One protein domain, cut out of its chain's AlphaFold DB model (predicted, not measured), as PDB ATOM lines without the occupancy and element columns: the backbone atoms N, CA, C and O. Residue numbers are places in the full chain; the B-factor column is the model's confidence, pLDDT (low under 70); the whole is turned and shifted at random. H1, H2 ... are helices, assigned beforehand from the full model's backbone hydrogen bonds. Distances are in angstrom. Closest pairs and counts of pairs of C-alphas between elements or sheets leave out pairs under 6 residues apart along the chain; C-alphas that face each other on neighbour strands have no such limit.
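What this domain is: This is residues 19 to 60 of the 133 residues of the protein "ATP-dependent DNA helicase" of Araneus ventricosus (UniProt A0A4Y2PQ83). One long helix, H1, makes most of the length of this model; past its last residue the chain folds back through the short helix H2, and an unnamed stretch, residues 46 to 55, runs back the length of H1 to a small end helix, H3. Residues 55 to 60, of which 56 to 60 belong to H3, stick out free at the far end. The printed part has 42 residues with three named helices, in the order H1, H2, H3, and no named strand; the class is all helix. The whole is loose, with a radius of gyration of the C-alphas of 11.7 A, and only just elongated, spanning 35 by 18 by 15 A.

Where its parts are: H1 is residues 20 to 38, from C-alpha 20 at (138.721, 180.922, 142.380) to C-alpha 38 at (153.402, 177.674, 164.226), 26.5 A. H2 is residues 42 to 45, 5.4 A long. H3 is residues 56 to 60, 6.2 A long, ending with C-alpha 60 at (147.697, 196.028, 134.867).

How they stand to each other: H1 and H2 only just touch, with 3 pairs of C-alphas within 8 A; H1 does so with residues 31 to 35 alone. Their closest C-alphas are those of Glu 31 and Leu 42, 6.0 A apart. H3 is apart from H1 and from H2. In H1 and H3 every O i to N i+4 pair is within hydrogen-bond range; H2, with four residues, is too short for such a pair.

The domain as a whole: The two C-alphas farthest apart are those of Ser 38 and Gln 60, 35.1 A. The printed part has no cut. The link from H1 to H2 is tight, and that from H2 to H3 is short. The mean pLDDT of the printed part is 78.2; residues 19 to 22 and 52 to 59 are under 70.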
ATOM      1  N   SER A  19     134.127 181.969 143.187       63.88
ATOM      2  CA  SER A  19     135.206 182.459 142.347       63.88
ATOM      3  C   SER A  19     136.519 181.920 142.903       63.88
ATOM      4  O   SER A  19     136.766 182.027 144.109       63.88
ATOM      5  N   ASP A  20     137.373 181.386 142.029       65.88
ATOM      6  CA  ASP A  20     138.721 180.922 142.380       65.88
ATOM      7  C   ASP A  20     139.493 181.968 143.194       65.88
ATOM      8  O   ASP A  20     140.270 181.620 144.080       65.88
ATOM      9  N   VAL A  21     139.198 183.254 142.969       66.31
ATOM     10  CA  VAL A  21     139.744 184.399 143.709       66.31
ATOM     11  C   VAL A  21     139.355 184.371 145.194       66.31
ATOM     12  O   VAL A  21     140.191 184.607 146.065       66.31
ATOM     13  N   ILE A  22     138.092 184.064 145.505       69.31
ATOM     14  CA  ILE A  22     137.592 183.975 146.885       69.31
ATOM     15  C   ILE A  22     138.225 182.773 147.586       69.31
ATOM     16  O   ILE A  22     138.634 182.876 148.744       69.31
ATOM     17  N   TYR A  23     138.346 181.646 146.879       73.69
ATOM     18  CA  TYR A  23     138.993 180.452 147.412       73.69
ATOM     19  C   TYR A  23     140.485 180.692 147.677       73.69
ATOM     20  O   TYR A  23     140.963 180.396 148.773       73.69
ATOM     21  N   SER A  24     141.211 181.295 146.730       74.12
ATOM     22  CA  SER A  24     142.637 181.605 146.888       74.12
ATOM     23  C   SER A  24     142.902 182.582 148.032       74.12
ATOM     24  O   SER A  24     143.855 182.398 148.788       74.12
ATOM     25  N   GLU A  25     142.040 183.587 148.207       75.44
ATOM     26  CA  GLU A  25     142.144 184.562 149.297       75.44
ATOM     27  C   GLU A  25     141.899 183.898 150.659       75.44
ATOM     28  O   GLU A  25     142.682 184.071 151.594       75.44
ATOM     29  N   ALA A  26     140.845 183.085 150.777       81.25
ATOM     30  CA  ALA A  26     140.561 182.348 152.006       81.25
ATOM     31  C   ALA A  26     141.711 181.395 152.373       81.25
ATOM     32  O   ALA A  26     142.130 181.347 153.530       81.25
ATOM     33  N   LEU A  27     142.259 180.682 151.385       80.38
ATOM     34  CA  LEU A  27     143.372 179.756 151.580       80.38
ATOM     35  C   LEU A  27     144.663 180.488 151.992       80.38
ATOM     36  O   LEU A  27     145.393 180.004 152.857       80.38
ATOM     37  N   THR A  28     144.903 181.684 151.442       83.25
ATOM     38  CA  THR A  28     146.022 182.561 151.836       83.25
ATOM     39  C   THR A  28     145.901 182.992 153.294       83.25
ATOM     40  O   THR A  28     146.852 182.851 154.059       83.25
ATOM     41  N   ARG A  29     144.705 183.403 153.734       84.62
ATOM     42  CA  ARG A  29     144.467 183.782 155.139       84.62
ATOM     43  C   ARG A  29     144.678 182.629 156.113       84.62
ATOM     44  O   ARG A  29     145.172 182.845 157.218       84.62
ATOM     45  N   VAL A  30     144.298 181.413 155.721       86.38
ATOM     46  CA  VAL A  30     144.556 180.210 156.524       86.38
ATOM     47  C   VAL A  30     146.062 179.956 156.634       86.38
ATOM     48  O   VAL A  30     146.546 179.720 157.739       86.38
ATOM     49  N   GLU A  31     146.815 180.054 155.532       86.12
ATOM     50  CA  GLU A  31     148.280 179.917 155.557       86.12
ATOM     51  C   GLU A  31     148.932 180.962 156.475       86.12
ATOM     52  O   GLU A  31     149.751 180.601 157.320       86.12
ATOM     53  N   ASP A  32     148.529 182.231 156.385       87.62
ATOM     54  CA  ASP A  32     149.093 183.310 157.204       87.62
ATOM     55  C   ASP A  32     148.841 183.101 158.708       87.62
ATOM     56  O   ASP A  32     149.722 183.344 159.540       87.62
ATOM     57  N   GLN A  33     147.664 182.586 159.085       88.69
ATOM     58  CA  GLN A  33     147.388 182.216 160.477       88.69
ATOM     59  C   GLN A  33     148.247 181.038 160.941       88.69
ATOM     60  O   GLN A  33     148.777 181.064 162.052       88.69
ATOM     61  N   VAL A  34     148.424 180.020 160.097       88.69
ATOM     62  CA  VAL A  34     149.273 178.865 160.418       88.69
ATOM     63  C   VAL A  34     150.724 179.298 160.611       88.69
ATOM     64  O   VAL A  34     151.355 178.875 161.583       88.69
ATOM     65  N   ILE A  35     151.229 180.203 159.770       88.75
ATOM     66  CA  ILE A  35     152.558 180.804 159.930       88.75
ATOM     67  C   ILE A  35     152.637 181.576 161.250       88.75
ATOM     68  O   ILE A  35     153.589 181.397 162.003       88.75
ATOM     69  N   THR A  36     151.624 182.382 161.570       92.31
ATOM     70  CA  THR A  36     151.591 183.182 162.806       92.31
ATOM     71  C   THR A  36     151.626 182.309 164.065       92.31
ATOM     72  O   THR A  36     152.312 182.643 165.028       92.31
ATOM     73  N   ILE A  37     150.906 181.183 164.069       90.81
ATOM     74  CA  ILE A  37     150.791 180.297 165.238       90.81
ATOM     75  C   ILE A  37     151.991 179.351 165.354       90.81
ATOM     76  O   ILE A  37     152.478 179.095 166.453       90.81
ATOM     77  N   SER A  38     152.445 178.788 164.233       90.19
ATOM     78  CA  SER A  38     153.402 177.674 164.226       90.19
ATOM     79  C   SER A  38     154.804 178.046 163.742       90.19
ATOM     80  O   SER A  38     155.730 177.246 163.893       90.19
ATOM     81  N   GLY A  39     154.974 179.225 163.136       88.12
ATOM     82  CA  GLY A  39     156.205 179.640 162.457       88.12
ATOM     83  C   GLY A  39     156.518 178.842 161.188       88.12
ATOM     84  O   GLY A  39     157.607 178.981 160.633       88.12
ATOM     85  N   LYS A  40     155.602 177.976 160.745       86.56
ATOM     86  CA  LYS A  40     155.768 177.068 159.608       86.56
ATOM     87  C   LYS A  40     154.664 177.305 158.588       86.56
ATOM     88  O   LYS A  40     153.553 177.677 158.949       86.56
ATOM     89  N   ASP A  41     154.978 177.079 157.319       84.06
ATOM     90  CA  ASP A  41     153.993 177.151 156.242       84.06
ATOM     91  C   ASP A  41     153.165 175.858 156.131       84.06
ATOM     92  O   ASP A  41     153.437 174.849 156.790       84.06
ATOM     93  N   LEU A  42     152.148 175.878 155.264       83.75
ATOM     94  CA  LEU A  42     151.277 174.724 155.019       83.75
ATOM     95  C   LEU A  42     152.025 173.510 154.438       83.75
ATOM     96  O   LEU A  42     151.604 172.370 154.654       83.75
ATOM     97  N   SER A  43     153.165 173.723 153.772       84.31
ATOM     98  CA  SER A  43     153.959 172.631 153.197       84.31
ATOM     99  C   SER A  43     154.567 171.733 154.279       84.31
ATOM    100  O   SER A  43     154.644 170.516 154.103       84.31
ATOM    101  N   CYS A  44     154.876 172.299 155.451       82.94
ATOM    102  CA  CYS A  44     155.344 171.552 156.621       82.94
ATOM    103  C   CYS A  44     154.298 170.574 157.185       82.94
ATOM    104  O   CYS A  44     154.646 169.702 157.983       82.94
ATOM    105  N   PHE A  45     153.035 170.710 156.777       84.12
ATOM    106  CA  PHE A  45     151.919 169.841 157.154       84.12
ATOM    107  C   PHE A  45     151.431 168.966 155.986       84.12
ATOM    108  O   PHE A  45     150.400 168.308 156.104       84.12
ATOM    109  N   GLY A  46     152.156 168.944 154.861       81.69
ATOM    110  CA  GLY A  46     151.796 168.161 153.674       81.69
ATOM    111  C   GLY A  46     150.658 168.759 152.841       81.69
ATOM    112  O   GLY A  46     150.067 168.049 152.031       81.69
ATOM    113  N   LEU A  47     150.340 170.045 153.031       82.50
ATOM    114  CA  LEU A  47     149.294 170.751 152.293       82.50
ATOM    115  C   LEU A  47     149.887 171.615 151.171       82.50
ATOM    116  O   LEU A  47     150.991 172.155 151.286       82.50
ATOM    117  N   SER A  48     149.141 171.751 150.072       74.75
ATOM    118  CA  SER A  48     149.513 172.622 148.955       74.75
ATOM    119  C   SER A  48     149.449 174.089 149.371       74.75
ATOM    120  O   SER A  48     148.504 174.518 150.032       74.75
ATOM    121  N   ARG A  49     150.452 174.867 148.955       75.06
ATOM    122  CA  ARG A  49     150.480 176.306 149.216       75.06
ATOM    123  C   ARG A  49     149.473 177.026 148.311       75.06
ATOM    124  O   ARG A  49     149.348 176.646 147.143       75.06
ATOM    125  N   PRO A  50     148.773 178.051 148.815       74.12
ATOM    126  CA  PRO A  50     147.928 178.896 147.988       74.12
ATOM    127  C   PRO A  50     148.755 179.548 146.879       74.12
ATOM    128  O   PRO A  50     149.869 180.028 147.105       74.12
ATOM    129  N   SER A  51     148.200 179.578 145.666       71.56
ATOM    130  CA  SER A  51     148.768 180.380 144.587       71.56
ATOM    131  C   SER A  51     148.566 181.852 144.927       71.56
ATOM    132  O   SER A  51     147.452 182.364 144.856       71.56
ATOM    133  N   ARG A  52     149.653 182.529 145.304       67.62
ATOM    134  CA  ARG A  52     149.678 183.981 145.547       67.62
ATOM    135  C   ARG A  52     149.881 184.783 144.256       67.62
ATOM    136  O   ARG A  52     150.101 185.991 144.295       67.62
ATOM    137  N   THR A  53     149.867 184.117 143.101       65.19
ATOM    138  CA  THR A  53     150.092 184.767 141.813       65.19
ATOM    139  C   THR A  53     148.869 185.593 141.443       65.19
ATOM    140  O   THR A  53     147.872 185.079 140.943       65.19
ATOM    141  N   VAL A  54     148.961 186.897 141.678       63.97
ATOM    142  CA  VAL A  54     148.092 187.878 141.028       63.97
ATOM    143  C   VAL A  54     148.273 187.768 139.512       63.97
ATOM    144  O   VAL A  54     149.401 187.741 139.014       63.97
ATOM    145  N   SER A  55     147.167 187.658 138.775       69.69
ATOM    146  CA  SER A  55     147.208 187.605 137.315       69.69
ATOM    147  C   SER A  55     147.807 188.899 136.755       69.69
ATOM    148  O   SER A  55     147.598 189.984 137.304       69.69
ATOM    149  N   ASN A  56     148.539 188.799 135.642       69.56
ATOM    150  CA  ASN A  56     149.092 189.978 134.965       69.56
ATOM    151  C   ASN A  56     147.995 190.981 134.578       69.56
ATOM    152  O   ASN A  56     148.216 192.188 134.664       69.56
ATOM    153  N   ASP A  57     146.808 190.484 134.224       68.88
ATOM    154  CA  ASP A  57     145.641 191.306 133.899       68.88
ATOM    155  C   ASP A  57     145.196 192.141 135.108       68.88
ATOM    156  O   ASP A  57     144.961 193.341 134.984       68.88
ATOM    157  N   LEU A  58     145.172 191.542 136.306       69.19
ATOM    158  CA  LEU A  58     144.834 192.246 137.542       69.19
ATOM    159  C   LEU A  58     145.928 193.240 137.949       69.19
ATOM    160  O   LEU A  58     145.614 194.319 138.446       69.19
ATOM    161  N   MET A  59     147.208 192.909 137.737       69.44
ATOM    162  CA  MET A  59     148.301 193.855 137.979       69.44
ATOM    163  C   MET A  59     148.175 195.092 137.088       69.44
ATOM    164  O   MET A  59     148.268 196.206 137.595       69.44
ATOM    165  N   GLN A  60     147.922 194.910 135.787       70.06
ATOM    166  CA  GLN A  60     147.697 196.028 134.867       70.06
ATOM    167  C   GLN A  60     146.446 196.824 135.232       70.06
ATOM    168  O   GLN A  60     146.464 198.051 135.191       70.06
TER     169      GLN A  60